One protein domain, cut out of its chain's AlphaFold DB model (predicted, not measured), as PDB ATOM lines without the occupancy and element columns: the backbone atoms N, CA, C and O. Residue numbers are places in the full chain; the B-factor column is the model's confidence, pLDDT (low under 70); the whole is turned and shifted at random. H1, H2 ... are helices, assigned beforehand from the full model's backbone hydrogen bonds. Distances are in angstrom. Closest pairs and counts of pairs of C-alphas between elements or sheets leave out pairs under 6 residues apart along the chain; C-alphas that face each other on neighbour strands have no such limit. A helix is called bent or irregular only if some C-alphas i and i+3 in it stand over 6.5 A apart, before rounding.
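Overview. This is residues 8 to 113 of the 174 residues of an uncharacterized protein of Glycine max (UniProt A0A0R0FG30). Two helical hairpins, H1 with H2 and H4 with H5, each of two long helices side by side running opposite ways, make up most of the model; H2, H4 and H5 run at shallow tilts to one another, and few contacts join the two hairpins, with H4 touching H2 through residues 76 to 80 and 33 to 40. The short helix H3 bridges them at one end, linking H2 to H4, and H6 turns off across that same end from the close of H5, touching no other helix, with residues 103 to 108 standing free. The printed part has 106 residues, with six named helices in the order H1, H2, H3, H4, H5, H6 and no named strand, and its class is all helix. The whole is compact, with a radius of gyration of the C-alphas of 13.4 A, and it is rounded, with spans of 33 by 31 by 20 A.

Arrangement. H1, residues 8 to 28, and H2, residues 33 to 51, form a helical hairpin. They touch at a shallow tilt of 21 degrees and run opposite ways; their closest C-alphas, those of Gly 19 and Gly 39, are 3.8 A apart. H3, residues 53 to 61, only just touches H2, with 3 pairs of C-alphas within 8 A. They touch only at the corner by their link, with residues 47 to 48 of H2 alone, and the closest C-alphas are those of Gly 48 and Thr 56, 5.6 A apart. H4, residues 63 to 80, and H3 also touch only at the corner by their link, at 85 degrees, about perpendicular, with residues 65 to 69 of H4 alone; the closest C-alphas are those of Phe 60 and Ser 69, 5.3 A apart. H4 and H5, residues 84 to 98, form the second helical hairpin. They touch at a shallow tilt of 18 degrees, opposite ways, and their closest C-alphas are those of Gly 75 and Gly 87, 3.8 A apart. Between the hairpins, residues 76 to 80 of H4 touch residues 33 to 40 of H2, at a shallow tilt of 28 degrees, opposite ways, and the closest C-alphas are those of Arg 33 and Ile 79, 6.1 A apart. H2 and H5 are close but not clearly touching, with the closest C-alphas, those of Arg 33 and Pro 84, 6.8 A apart. H1 and H5 are near each other. H6, residues 100 to 112, and H5 meet only through their link, and H6 is apart from H1, H2, H3 and H4. H1, H2, H3 and H5 have each O i to N i+4 pair within hydrogen-bond range, while H4 has 12 of 14 and H6 has 6 of 9.

Along the chain. H1 begins at C-alpha 8, at (85.039, 97.007, 95.032), and is 30.3 A from first to last C-alpha. H2 is 26.5 A long, H3 12.3 A, H4 25.7 A, H5 20.1 A and H6 19.8 A. H4 ends at C-alpha 80, at (103.894, 74.025, 90.834), and H6 ends at C-alpha 112, at (75.002, 90.806, 84.507). Two helices are irregular: in H4 C-alphas 64 and 67 are 7.8 A apart, and in H6 C-alphas 101 and 104 are 7.9 A apart.

Size, cuts and confidence. The two C-alphas farthest apart are those of Val 81 and His 112, at 37.0 A. The printed part has no cut. The five links between successive helices are tight, and no link is long. The mean pLDDT of the printed part is 90.9, and no printed residue is under 70; H6 has a mean of 81.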
ATOM      1  N   ILE A   8      84.180  98.104  94.571       89.39
ATOM      2  CA  ILE A   8      85.039  97.007  95.032       89.39
ATOM      3  C   ILE A   8      84.661  95.662  94.386       89.39
ATOM      4  O   ILE A   8      85.530  94.937  93.907       89.39
ATOM      5  N   LYS A   9      83.372  95.310  94.334       88.59
ATOM      6  CA  LYS A   9      82.914  94.081  93.671       88.59
ATOM      7  C   LYS A   9      83.152  94.125  92.165       88.59
ATOM      8  O   LYS A   9      83.506  93.099  91.600       88.59
ATOM      9  N   LYS A  10      83.016  95.284  91.518       89.18
ATOM     10  CA  LYS A  10      83.334  95.446  90.089       89.18
ATOM     11  C   LYS A  10      84.812  95.151  89.808       89.18
ATOM     12  O   LYS A  10      85.113  94.421  88.865       89.18
ATOM     13  N   ILE A  11      85.711  95.619  90.678       91.14
ATOM     14  CA  ILE A  11      87.136  95.251  90.651       91.14
ATOM     15  C   ILE A  11      87.304  93.737  90.850       91.14
ATOM     16  O   ILE A  11      88.035  93.100  90.097       91.14
ATOM     17  N   GLY A  12      86.581  93.140  91.802       92.94
ATOM     18  CA  GLY A  12      86.588  91.692  92.039       92.94
ATOM     19  C   GLY A  12      86.173  90.865  90.814       92.94
ATOM     20  O   GLY A  12      86.851  89.897  90.476       92.94
ATOM     21  N   ILE A  13      85.116  91.275  90.100       91.06
ATOM     22  CA  ILE A  13      84.689  90.649  88.833       91.06
ATOM     23  C   ILE A  13      85.803  90.758  87.786       91.06
ATOM     24  O   ILE A  13      86.119  89.769  87.128       91.06
ATOM     25  N   GLY A  14      86.427  91.935  87.666       92.90
ATOM     26  CA  GLY A  14      87.568  92.150  86.775       92.90
ATOM     27  C   GLY A  14      88.739  91.216  87.085       92.90
ATOM     28  O   GLY A  14      89.280  90.597  86.175       92.90
ATOM     29  N   LEU A  15      89.081  91.041  88.365       95.94
ATOM     30  CA  LEU A  15      90.140  90.126  88.801       95.94
ATOM     31  C   LEU A  15      89.829  88.664  88.469       95.94
ATOM     32  O   LEU A  15      90.710  87.964  87.979       95.94
ATOM     33  N   ILE A  16      88.591  88.202  88.675       94.29
ATOM     34  CA  ILE A  16      88.196  86.842  88.268       94.29
ATOM     35  C   ILE A  16      88.291  86.687  86.748       94.29
ATOM     36  O   ILE A  16      88.781  85.662  86.275       94.29
ATOM     37  N   GLY A  17      87.860  87.701  85.993       94.07
ATOM     38  CA  GLY A  17      87.982  87.729  84.536       94.07
ATOM     39  C   GLY A  17      89.435  87.634  84.072       94.07
ATOM     40  O   GLY A  17      89.746  86.805  83.220       94.07
ATOM     41  N   PHE A  18      90.340  88.411  84.675       96.22
ATOM     42  CA  PHE A  18      91.777  88.305  84.413       96.22
ATOM     43  C   PHE A  18      92.339  86.946  84.821       96.22
ATOM     44  O   PHE A  18      93.134  86.380  84.079       96.22
ATOM     45  N   GLY A  19      91.902  86.392  85.952       97.33
ATOM     46  CA  GLY A  19      92.295  85.053  86.377       97.33
ATOM     47  C   GLY A  19      91.943  83.996  85.332       97.33
ATOM     48  O   GLY A  19      92.819  83.277  84.862       97.33
ATOM     49  N   LEU A  20      90.691  83.993  84.862       95.12
ATOM     50  CA  LEU A  20      90.242  83.100  83.792       95.12
ATOM     51  C   LEU A  20      91.015  83.328  82.486       95.12
ATOM     52  O   LEU A  20      91.386  82.365  81.819       95.12
ATOM     53  N   PHE A  21      91.285  84.587  82.134       96.90
ATOM     54  CA  PHE A  21      92.054  84.947  80.944       96.90
ATOM     55  C   PHE A  21      93.492  84.410  80.992       96.90
ATOM     56  O   PHE A  21      93.947  83.800  80.026       96.90
ATOM     57  N   PHE A  22      94.199  84.575  82.112       97.25
ATOM     58  CA  PHE A  22      95.560  84.060  82.269       97.25
ATOM     59  C   PHE A  22      95.602  82.535  82.367       97.25
ATOM     60  O   PHE A  22      96.502  81.929  81.790       97.25
ATOM     61  N   THR A  23      94.609  81.899  82.997       95.69
ATOM     62  CA  THR A  23      94.483  80.435  82.979       95.69
ATOM     63  C   THR A  23      94.262  79.923  81.555       95.69
ATOM     64  O   THR A  23      94.927  78.980  81.130       95.69
ATOM     65  N   PHE A  24      93.389  80.570  80.780       96.09
ATOM     66  CA  PHE A  24      93.162  80.236  79.374       96.09
ATOM     67  C   PHE A  24      94.431  80.404  78.528       96.09
ATOM     68  O   PHE A  24      94.793  79.500  77.773       96.09
ATOM     69  N   LEU A  25      95.150  81.518  78.702       96.78
ATOM     70  CA  LEU A  25      96.420  81.753  78.020       96.78
ATOM     71  C   LEU A  25      97.476  80.716  78.424       96.78
ATOM     72  O   LEU A  25      98.186  80.207  77.564       96.78
ATOM     73  N   GLY A  26      97.535  80.351  79.707       96.21
ATOM     74  CA  GLY A  26      98.414  79.305  80.220       96.21
ATOM     75  C   GLY A  26      98.134  77.944  79.587       96.21
ATOM     76  O   GLY A  26      99.074  77.238  79.236       96.21
ATOM     77  N   ILE A  27      96.864  77.592  79.367       95.62
ATOM     78  CA  ILE A  27      96.479  76.354  78.671       95.62
ATOM     79  C   ILE A  27      96.919  76.389  77.200       95.62
ATOM     80  O   ILE A  27      97.536  75.431  76.737       95.62
ATOM     81  N   ILE A  28      96.647  77.485  76.478       96.15
ATOM     82  CA  ILE A  28      97.037  77.632  75.062       96.15
ATOM     83  C   ILE A  28      98.558  77.598  74.893       96.15
ATOM     84  O   ILE A  28      99.060  76.988  73.951       96.15
ATOM     85  N   LEU A  29      99.301  78.212  75.815       94.56
ATOM     86  CA  LEU A  29     100.761  78.269  75.792       94.56
ATOM     87  C   LEU A  29     101.407  76.994  76.371       94.56
ATOM     88  O   LEU A  29     102.391  77.063  77.101       94.56
ATOM     89  N   PHE A  30     100.845  75.823  76.051       92.04
ATOM     90  CA  PHE A  30     101.327  74.503  76.477       92.04
ATOM     91  C   PHE A  30     101.423  74.316  78.002       92.04
ATOM     92  O   PHE A  30     102.415  73.795  78.516       92.04
ATOM     93  N   PHE A  31     100.363  74.689  78.726       92.27
ATOM     94  CA  PHE A  31     100.273  74.579  80.188       92.27
ATOM     95  C   PHE A  31     101.408  75.309  80.924       92.27
ATOM     96  O   PHE A  31     102.046  74.759  81.832       92.27
ATOM     97  N   ASP A  32     101.651  76.564  80.542       94.59
ATOM     98  CA  ASP A  32     102.640  77.414  81.199       94.59
ATOM     99  C   ASP A  32     102.291  77.596  82.685       94.59
ATOM    100  O   ASP A  32     101.266  78.170  83.061       94.59
ATOM    101  N   ARG A  33     103.177  77.094  83.549       93.21
ATOM    102  CA  ARG A  33     102.989  77.080  85.006       93.21
ATOM    103  C   ARG A  33     102.906  78.482  85.601       93.21
ATOM    104  O   ARG A  33     102.197  78.668  86.583       93.21
ATOM    105  N   GLY A  34     103.635  79.446  85.037       94.26
ATOM    106  CA  GLY A  34     103.636  80.829  85.503       94.26
ATOM    107  C   GLY A  34     102.311  81.519  85.198       94.26
ATOM    108  O   GLY A  34     101.729  82.137  86.086       94.26
ATOM    109  N   LEU A  35     101.796  81.346  83.979       96.07
ATOM    110  CA  LEU A  35     100.492  81.884  83.576       96.07
ATOM    111  C   LEU A  35      99.336  81.234  84.342       96.07
ATOM    112  O   LEU A  35      98.447  81.942  84.811       96.07
ATOM    113  N   LEU A  36      99.375  79.911  84.536       96.32
ATOM    114  CA  LEU A  36      98.384  79.193  85.343       96.32
ATOM    115  C   LEU A  36      98.407  79.651  86.809       96.32
ATOM    116  O   LEU A  36      97.360  79.951  87.379       96.32
ATOM    117  N   ALA A  37      99.595  79.782  87.410       95.71
ATOM    118  CA  ALA A  37      99.733  80.281  88.776       95.71
ATOM    119  C   ALA A  37      99.229  81.727  88.913       95.71
ATOM    120  O   ALA A  37      98.521  82.041  89.870       95.71
ATOM    121  N   LEU A  38      99.548  82.598  87.949       96.33
ATOM    122  CA  LEU A  38      99.056  83.975  87.922       96.33
ATOM    123  C   LEU A  38      97.528  84.025  87.793       96.33
ATOM    124  O   LEU A  38      96.875  84.781  88.515       96.33
ATOM    125  N   GLY A  39      96.961  83.185  86.923       97.34
ATOM    126  CA  GLY A  39      95.519  83.019  86.772       97.34
ATOM    127  C   GLY A  39      94.850  82.663  88.098       97.34
ATOM    128  O   GLY A  39      93.929  83.351  88.541       97.34
ATOM    129  N   ASN A  40      95.397  81.675  88.805       95.37
ATOM    130  CA  ASN A  40      94.876  81.232  90.096       95.37
ATOM    131  C   ASN A  40      95.004  82.297  91.192       95.37
ATOM    132  O   ASN A  40      94.078  82.466  91.987       95.37
ATOM    133  N   ILE A  41      96.095  83.069  91.210       95.95
ATOM    134  CA  ILE A  41      96.257  84.203  92.133       95.95
ATOM    135  C   ILE A  41      95.167  85.255  91.891       95.95
ATOM    136  O   ILE A  41      94.505  85.676  92.842       95.95
ATOM    137  N   PHE A  42      94.938  85.659  90.639       97.33
ATOM    138  CA  PHE A  42      93.909  86.652  90.323       97.33
ATOM    139  C   PHE A  42      92.491  86.141  90.577       97.33
ATOM    140  O   PHE A  42      91.682  86.877  91.145       97.33
ATOM    141  N   SER A  43      92.192  84.881  90.249       94.67
ATOM    142  CA  SER A  43      90.896  84.273  90.556       94.67
ATOM    143  C   SER A  43      90.639  84.215  92.064       94.67
ATOM    144  O   SER A  43      89.566  84.623  92.508       94.67
ATOM    145  N   LEU A  44      91.614  83.788  92.873       94.07
ATOM    146  CA  LEU A  44      91.475  83.740  94.333       94.07
ATOM    147  C   LEU A  44      91.340  85.131  94.955       94.07
ATOM    148  O   LEU A  44      90.492  85.330  95.826       94.07
ATOM    149  N   ALA A  45      92.128  86.102  94.494       95.66
ATOM    150  CA  ALA A  45      92.019  87.484  94.946       95.66
ATOM    151  C   ALA A  45      90.654  88.092  94.575       95.66
ATOM    152  O   ALA A  45      90.004  88.712  95.416       95.66
ATOM    153  N   GLY A  46      90.172  87.855  93.352       94.84
ATOM    154  CA  GLY A  46      88.865  88.321  92.893       94.84
ATOM    155  C   GLY A  46      87.706  87.710  93.685       94.84
ATOM    156  O   GLY A  46      86.824  88.438  94.146       94.84
ATOM    157  N   VAL A  47      87.742  86.397  93.935       92.28
ATOM    158  CA  VAL A  47      86.770  85.708  94.802       92.28
ATOM    159  C   VAL A  47      86.833  86.248  96.234       92.28
ATOM    160  O   VAL A  47      85.792  86.539  96.825       92.28
ATOM    161  N   GLY A  48      88.043  86.458  96.761       92.91
ATOM    162  CA  GLY A  48      88.291  87.065  98.069       92.91
ATOM    163  C   GLY A  48      87.647  88.440  98.225       92.91
ATOM    164  O   GLY A  48      87.080  88.742  99.273       92.91
ATOM    165  N   ILE A  49      87.677  89.261  97.177       92.17
ATOM    166  CA  ILE A  49      87.033  90.577  97.154       92.17
ATOM    167  C   ILE A  49      85.507  90.453  97.022       92.17
ATOM    168  O   ILE A  49      84.775  91.170  97.704       92.17
ATOM    169  N   LEU A  50      85.009  89.538  96.184       89.43
ATOM    170  CA  LEU A  50      83.573  89.371  95.933       89.43
ATOM    171  C   LEU A  50      82.794  88.806  97.120       89.43
ATOM    172  O   LEU A  50      81.729  89.327  97.461       89.43
ATOM    173  N   LEU A  51      83.308  87.736  97.727       87.86
ATOM    174  CA  LEU A  51      82.703  87.083  98.891       87.86
ATOM    175  C   LEU A  51      83.135  87.752 100.204       87.86
ATOM    176  O   LEU A  51      82.482  87.578 101.232       87.86
ATOM    177  N   GLY A  52      84.227  88.516 100.175       87.73
ATOM    178  CA  GLY A  52      84.906  89.050 101.348       87.73
ATOM    179  C   GLY A  52      85.967  88.082 101.883       87.73
ATOM    180  O   GLY A  52      85.788  86.859 101.886       87.73
ATOM    181  N   TRP A  53      87.074  88.640 102.386       86.06
ATOM    182  CA  TRP A  53      88.230  87.864 102.855       86.06
ATOM    183  C   TRP A  53      87.856  86.851 103.945       86.06
ATOM    184  O   TRP A  53      88.214  85.678 103.865       86.06
ATOM    185  N   ARG A  54      87.052  87.279 104.928       87.44
ATOM    186  CA  ARG A  54      86.585  86.415 106.025       87.44
ATOM    187  C   ARG A  54      85.685  85.282 105.535       87.44
ATOM    188  O   ARG A  54      85.821  84.163 106.014       87.44
ATOM    189  N   SER A  55      84.791  85.565 104.587       86.41
ATOM    190  CA  SER A  55      83.863  84.567 104.046       86.41
ATOM    191  C   SER A  55      84.608  83.533 103.208       86.41
ATOM    192  O   SER A  55      84.413  82.337 103.380       86.41
ATOM    193  N   THR A  56      85.548  83.982 102.375       85.94
ATOM    194  CA  THR A  56      86.394  83.090 101.573       85.94
ATOM    195  C   THR A  56      87.235  82.192 102.474       85.94
ATOM    196  O   THR A  56      87.206  80.975 102.323       85.94
ATOM    197  N   TRP A  57      87.901  82.749 103.489       85.70
ATOM    198  CA  TRP A  57      88.662  81.943 104.448       85.70
ATOM    199  C   TRP A  57      87.785  80.937 105.205       85.70
ATOM    200  O   TRP A  57      88.160  79.772 105.372       85.70
ATOM    201  N   ALA A  58      86.590  81.364 105.622       87.94
ATOM    202  CA  ALA A  58      85.621  80.488 106.265       87.94
ATOM    203  C   ALA A  58      85.184  79.350 105.334       87.94
ATOM    204  O   ALA A  58      85.097  78.219 105.791       87.94
ATOM    205  N   LEU A  59      84.979  79.605 104.038       85.39
ATOM    206  CA  LEU A  59      84.627  78.573 103.060       85.39
ATOM    207  C   LEU A  59      85.718  77.532 102.870       85.39
ATOM    208  O   LEU A  59      85.410  76.342 102.855       85.39
ATOM    209  N   PHE A  60      86.972  77.972 102.787       84.52
ATOM    210  CA  PHE A  60      88.113  77.070 102.659       84.52
ATOM    211  C   PHE A  60      88.349  76.244 103.931       84.52
ATOM    212  O   PHE A  60      88.736  75.079 103.842       84.52
ATOM    213  N   THR A  61      88.060  76.805 105.106       86.23
ATOM    214  CA  THR A  61      88.242  76.128 106.404       86.23
ATOM    215  C   THR A  61      87.008  75.320 106.833       86.23
ATOM    216  O   THR A  61      87.074  74.520 107.768       86.23
ATOM    217  N   ASN A  62      85.861  75.500 106.173       85.06
ATOM    218  CA  ASN A  62      84.622  74.837 106.559       85.06
ATOM    219  C   ASN A  62      84.728  73.321 106.342       85.06
ATOM    220  O   ASN A  62      84.997  72.855 105.234       85.06
ATOM    221  N   ARG A  63      84.429  72.541 107.389       80.41
ATOM    222  CA  ARG A  63      84.425  71.072 107.335       80.41
ATOM    223  C   ARG A  63      83.484  70.526 106.259       80.41
ATOM    224  O   ARG A  63      83.811  69.516 105.647       80.41
ATOM    225  N   ALA A  64      82.364  71.203 105.992       81.42
ATOM    226  CA  ALA A  64      81.411  70.793 104.957       81.42
ATOM    227  C   ALA A  64      82.020  70.827 103.543       81.42
ATOM    228  O   ALA A  64      81.727  69.965 102.720       81.42
ATOM    229  N   ASN A  65      82.920  71.781 103.284       83.20
ATOM    230  CA  ASN A  65      83.536  71.989 101.972       83.20
ATOM    231  C   ASN A  65      84.976  71.465 101.904       83.20
ATOM    232  O   ASN A  65      85.635  71.630 100.880       83.20
ATOM    233  N   PHE A  66      85.463  70.804 102.960       86.59
ATOM    234  CA  PHE A  66      86.864  70.402 103.102       86.59
ATOM    235  C   PHE A  66      87.370  69.566 101.922       86.59
ATOM    236  O   PHE A  66      88.499  69.751 101.478       86.59
ATOM    237  N   LYS A  67      86.527  68.689 101.362       90.90
ATOM    238  CA  LYS A  67      86.877  67.892 100.176       90.90
ATOM    239  C   LYS A  67      87.168  68.773  98.955       90.90
ATOM    240  O   LYS A  67      88.108  68.496  98.213       90.90
ATOM    241  N   GLY A  68      86.400  69.847  98.787       92.65
ATOM    242  CA  GLY A  68      86.632  70.854  97.758       92.65
ATOM    243  C   GLY A  68      87.907  71.650  98.028       92.65
ATOM    244  O   GLY A  68      88.756  71.740  97.146       92.65
ATOM    245  N   SER A  69      88.082  72.153  99.257       92.65
ATOM    246  CA  SER A  69      89.273  72.914  99.666       92.65
ATOM    247  C   SER A  69      90.557  72.121  99.455       92.65
ATOM    248  O   SER A  69      91.511  72.625  98.868       92.65
ATOM    249  N   ALA A  70      90.570  70.865  99.907       93.93
ATOM    250  CA  ALA A  70      91.711  69.974  99.781       93.93
ATOM    251  C   ALA A  70      92.026  69.685  98.310       93.93
ATOM    252  O   ALA A  70      93.178  69.803  97.911       93.93
ATOM    253  N   SER A  71      91.016  69.375  97.486       95.39
ATOM    254  CA  SER A  71      91.226  69.156  96.049       95.39
ATOM    255  C   SER A  71      91.749  70.405  95.346       95.39
ATOM    256  O   SER A  71      92.667  70.306  94.541       95.39
ATOM    257  N   PHE A  72      91.210  71.583  95.670       94.59
ATOM    258  CA  PHE A  72      91.659  72.838  95.080       94.59
ATOM    259  C   PHE A  72      93.116  73.152  95.454       94.59
ATOM    260  O   PHE A  72      93.928  73.443  94.581       94.59
ATOM    261  N   LEU A  73      93.480  73.026  96.736       94.37
ATOM    262  CA  LEU A  73      94.856  73.248  97.196       94.37
ATOM    263  C   LEU A  73      95.840  72.215  96.635       94.37
ATOM    264  O   LEU A  73      96.963  72.570  96.283       94.37
ATOM    265  N   LEU A  74      95.428  70.948  96.519       95.68
ATOM    266  CA  LEU A  74      96.227  69.918  95.855       95.68
ATOM    267  C   LEU A  74      96.414  70.234  94.372       95.68
ATOM    268  O   LEU A  74      97.512  70.071  93.850       95.68
ATOM    269  N   GLY A  75      95.368  70.716  93.705       96.34
ATOM    270  CA  GLY A  75      95.443  71.149  92.318       96.34
ATOM    271  C   GLY A  75      96.464  72.273  92.124       96.34
ATOM    272  O   GLY A  75      97.376  72.137  91.304       96.34
ATOM    273  N   LEU A  76      96.403  73.299  92.979       95.10
ATOM    274  CA  LEU A  76      97.373  74.394  93.011       95.10
ATOM    275  C   LEU A  76      98.801  73.872  93.220       95.10
ATOM    276  O   LEU A  76      99.725  74.264  92.509       95.10
ATOM    277  N   PHE A  77      98.987  72.935  94.152       95.10
ATOM    278  CA  PHE A  77     100.278  72.292  94.393       95.10
ATOM    279  C   PHE A  77     100.805  71.552  93.149       95.10
ATOM    280  O   PHE A  77     101.965  71.732  92.776       95.10
ATOM    281  N   PHE A  78      99.970  70.776  92.454       95.33
ATOM    282  CA  PHE A  78     100.380  70.047  91.249       95.33
ATOM    283  C   PHE A  78     100.779  70.961  90.081       95.33
ATOM    284  O   PHE A  78     101.681  70.602  89.316       95.33
ATOM    285  N   ILE A  79     100.193  72.159  89.972       93.83
ATOM    286  CA  ILE A  79     100.621  73.169  88.989       93.83
ATOM    287  C   ILE A  79     102.081  73.580  89.232       93.83
ATOM    288  O   ILE A  79     102.864  73.669  88.280       93.83
ATOM    289  N   PHE A  80     102.496  73.735  90.493       90.74
ATOM    290  CA  PHE A  80     103.894  74.025  90.834       90.74
ATOM    291  C   PHE A  80     104.818  72.814  90.623       90.74
ATOM    292  O   PHE A  80     105.907  72.964  90.058       90.74
ATOM    293  N   VAL A  81     104.377  71.599  90.975       91.32
ATOM    294  CA  VAL A  81     105.155  70.341  90.878       91.32
ATOM    295  C   VAL A  81     105.159  69.755  89.455       91.32
ATOM    296  O   VAL A  81     105.227  68.551  89.244       91.32
ATOM    297  N   ARG A  82     105.138  70.615  88.428       88.63
ATOM    298  CA  ARG A  82     105.348  70.237  87.014       88.63
ATOM    299  C   ARG A  82     104.262  69.317  86.428       88.63
ATOM    300  O   ARG A  82     104.468  68.766  85.351       88.63
ATOM    301  N   TRP A  83     103.115  69.169  87.094       93.18
ATOM    302  CA  TRP A  83     101.982  68.345  86.650       93.18
ATOM    303  C   TRP A  83     100.718  69.210  86.458       93.18
ATOM    304  O   TRP A  83      99.696  68.986  87.111       93.18
ATOM    305  N   PRO A  84     100.751  70.208  85.551       93.40
ATOM    306  CA  PRO A  84      99.688  71.207  85.433       93.40
ATOM    307  C   PRO A  84      98.340  70.623  85.000       93.40
ATOM    308  O   PRO A  84      97.311  71.086  85.471       93.40
ATOM    309  N   ILE A  85      98.324  69.580  84.162       94.44
ATOM    310  CA  ILE A  85      97.077  68.955  83.688       94.44
ATOM    311  C   ILE A  85      96.290  68.358  84.862       94.44
ATOM    312  O   ILE A  85      95.103  68.631  85.023       94.44
ATOM    313  N   VAL A  86      96.965  67.575  85.711       95.66
ATOM    314  CA  VAL A  86      96.359  66.998  86.921       95.66
ATOM    315  C   VAL A  86      95.950  68.106  87.886       95.66
ATOM    316  O   VAL A  86      94.863  68.046  88.458       95.66
ATOM    317  N   GLY A  87      96.785  69.142  88.003       96.56
ATOM    318  CA  GLY A  87      96.483  70.336  88.779       96.56
ATOM    319  C   GLY A  87      95.156  70.981  88.384       96.56
ATOM    320  O   GLY A  87      94.262  71.084  89.216       96.56
ATOM    321  N   ILE A  88      94.980  71.306  87.102       96.01
ATOM    322  CA  ILE A  88      93.762  71.935  86.568       96.01
ATOM    323  C   ILE A  88      92.524  71.063  86.810       96.01
ATOM    324  O   ILE A  88      91.481  71.575  87.212       96.01
ATOM    325  N   ILE A  89      92.614  69.745  86.603       96.31
ATOM    326  CA  ILE A  89      91.480  68.835  86.841       96.31
ATOM    327  C   ILE A  89      91.052  68.877  88.316       96.31
ATOM    328  O   ILE A  89      89.861  68.991  88.620       96.31
ATOM    329  N   LEU A  90      92.019  68.819  89.235       96.63
ATOM    330  CA  LEU A  90      91.767  68.890  90.675       96.63
ATOM    331  C   LEU A  90      91.246  70.261  91.114       96.63
ATOM    332  O   LEU A  90      90.389  70.322  91.998       96.63
ATOM    333  N   GLU A  91      91.719  71.342  90.494       95.66
ATOM    334  CA  GLU A  91      91.221  72.697  90.738       95.66
ATOM    335  C   GLU A  91      89.782  72.863  90.268       95.66
ATOM    336  O   GLU A  91      88.966  73.375  91.027       95.66
ATOM    337  N   ILE A  92      89.429  72.384  89.071       94.85
ATOM    338  CA  ILE A  92      88.049  72.436  88.569       94.85
ATOM    339  C   ILE A  92      87.123  71.654  89.504       94.85
ATOM    340  O   ILE A  92      86.092  72.179  89.930       94.85
ATOM    341  N   TYR A  93      87.504  70.428  89.879       94.78
ATOM    342  CA  TYR A  93      86.732  69.624  90.827       94.78
ATOM    343  C   TYR A  93      86.594  70.323  92.190       94.78
ATOM    344  O   TYR A  93      85.494  70.415  92.743       94.78
ATOM    345  N   GLY A  94      87.699  70.865  92.706       94.91
ATOM    346  CA  GLY A  94      87.744  71.600  93.964       94.91
ATOM    347  C   GLY A  94      86.853  72.839  93.948       94.91
ATOM    348  O   GLY A  94      86.025  72.995  94.840       94.91
ATOM    349  N   CYS A  95      86.953  73.669  92.908       92.89
ATOM    350  CA  CYS A  95      86.135  74.863  92.695       92.89
ATOM    351  C   CYS A  95      84.641  74.541  92.658       92.89
ATOM    352  O   CYS A  95      83.862  75.167  93.376       92.89
ATOM    353  N   VAL A  96      84.224  73.556  91.856       92.19
ATOM    354  CA  VAL A  96      82.805  73.185  91.743       92.19
ATOM    355  C   VAL A  96      82.249  72.740  93.098       92.19
ATOM    356  O   VAL A  96      81.152  73.147  93.477       92.19
ATOM    357  N   PHE A  97      83.013  71.957  93.862       90.77
ATOM    358  CA  PHE A  97      82.569  71.490  95.174       90.77
ATOM    359  C   PHE A  97      82.581  72.609  96.232       90.77
ATOM    360  O   PHE A  97      81.604  72.759  96.966       90.77
ATOM    361  N   LEU A  98      83.634  73.438  96.267       88.84
ATOM    362  CA  LEU A  98      83.789  74.588  97.173       88.84
ATOM    363  C   LEU A  98      82.662  75.609  97.031       88.84
ATOM    364  O   LEU A  98      82.130  76.097  98.029       88.84
ATOM    365  N   PHE A  99      82.311  75.943  95.787       86.07
ATOM    366  CA  PHE A  99      81.340  76.993  95.480       86.07
ATOM    367  C   PHE A  99      79.935  76.459  95.184       86.07
ATOM    368  O   PHE A  99      79.059  77.233  94.795       86.07
ATOM    369  N   SER A 100      79.684  75.170  95.421       86.53
ATOM    370  CA  SER A 100      78.373  74.535  95.223       86.53
ATOM    371  C   SER A 100      77.239  75.274  95.952       86.53
ATOM    372  O   SER A 100      76.165  75.484  95.387       86.53
ATOM    373  N   GLY A 101      77.499  75.778  97.163       83.96
ATOM    374  CA  GLY A 101      76.544  76.576  97.944       83.96
ATOM    375  C   GLY A 101      76.232  77.971  97.375       83.96
ATOM    376  O   GLY A 101      75.220  78.562  97.741       83.96
ATOM    377  N   PHE A 102      77.053  78.498  96.459       83.60
ATOM    378  CA  PHE A 102      76.908  79.846  95.880       83.60
ATOM    379  C   PHE A 102      76.385  79.838  94.445       83.60
ATOM    380  O   PHE A 102      76.419  80.865  93.765       83.60
ATOM    381  N   TRP A 103      75.865  78.705  93.966       81.37
ATOM    382  CA  TRP A 103      75.424  78.570  92.577       81.37
ATOM    383  C   TRP A 103      74.348  79.588  92.176       81.37
ATOM    384  O   TRP A 103      74.334  80.084  91.050       81.37
ATOM    385  N   SER A 104      73.461  79.950  93.111       82.71
ATOM    386  CA  SER A 104      72.465  81.006  92.888       82.71
ATOM    387  C   SER A 104      73.133  82.360  92.621       82.71
ATOM    388  O   SER A 104      72.820  83.019  91.631       82.71
ATOM    389  N   SER A 105      74.129  82.729  93.434       82.72
ATOM    390  CA  SER A 105      74.892  83.967  93.266       82.72
ATOM    391  C   SER A 105      75.658  83.982  91.944       82.72
ATOM    392  O   SER A 105      75.574  84.965  91.217       82.72
ATOM    393  N   ILE A 106      76.345  82.886  91.590       82.16
ATOM    394  CA  ILE A 106      77.109  82.777  90.336       82.16
ATOM    395  C   ILE A 106      76.202  82.994  89.120       82.16
ATOM    396  O   ILE A 106      76.550  83.772  88.237       82.16
ATOM    397  N   LYS A 107      75.019  82.362  89.086       79.87
ATOM    398  CA  LYS A 107      74.057  82.538  87.985       79.87
ATOM    399  C   LYS A 107      73.595  83.985  87.853       79.87
ATOM    400  O   LYS A 107      73.600  84.519  86.750       79.87
ATOM    401  N   VAL A 108      73.229  84.623  88.968       79.50
ATOM    402  CA  VAL A 108      72.820  86.038  88.972       79.50
ATOM    403  C   VAL A 108      73.952  86.927  88.454       79.50
ATOM    404  O   VAL A 108      73.714  87.775  87.601       79.50
ATOM    405  N   PHE A 109      75.196  86.693  88.882       78.46
ATOM    406  CA  PHE A 109      76.350  87.432  88.364       78.46
ATOM    407  C   PHE A 109      76.585  87.202  86.866       78.46
ATOM    408  O   PHE A 109      76.867  88.160  86.151       78.46
ATOM    409  N   LEU A 110      76.423  85.971  86.370       78.53
ATOM    410  CA  LEU A 110      76.570  85.650  84.947       78.53
ATOM    411  C   LEU A 110      75.561  86.394  84.063       78.53
ATOM    412  O   LEU A 110      75.925  86.818  82.969       78.53
ATOM    413  N   TYR A 111      74.332  86.615  84.542       75.94
ATOM    414  CA  TYR A 111      73.330  87.411  83.822       75.94
ATOM    415  C   TYR A 111      73.708  88.890  83.682       75.94
ATOM    416  O   TYR A 111      73.270  89.540  82.736       75.94
ATOM    417  N   HIS A 112      74.525  89.425  84.592       75.00
ATOM    418  CA  HIS A 112      75.002  90.806  84.507       75.00
ATOM    419  C   HIS A 112      76.160  90.987  83.516       75.00
ATOM    420  O   HIS A 112      76.466  92.119  83.143       75.00
ATOM    421  N   ILE A 113      76.799  89.902  83.067       75.97
ATOM    422  CA  ILE A 113      77.826  89.961  82.026       75.97
ATOM    423  C   ILE A 113      77.105  89.963  80.672       75.97
ATOM    424  O   ILE A 113      76.492  88.954  80.335       75.97
TER     425      ILE A 113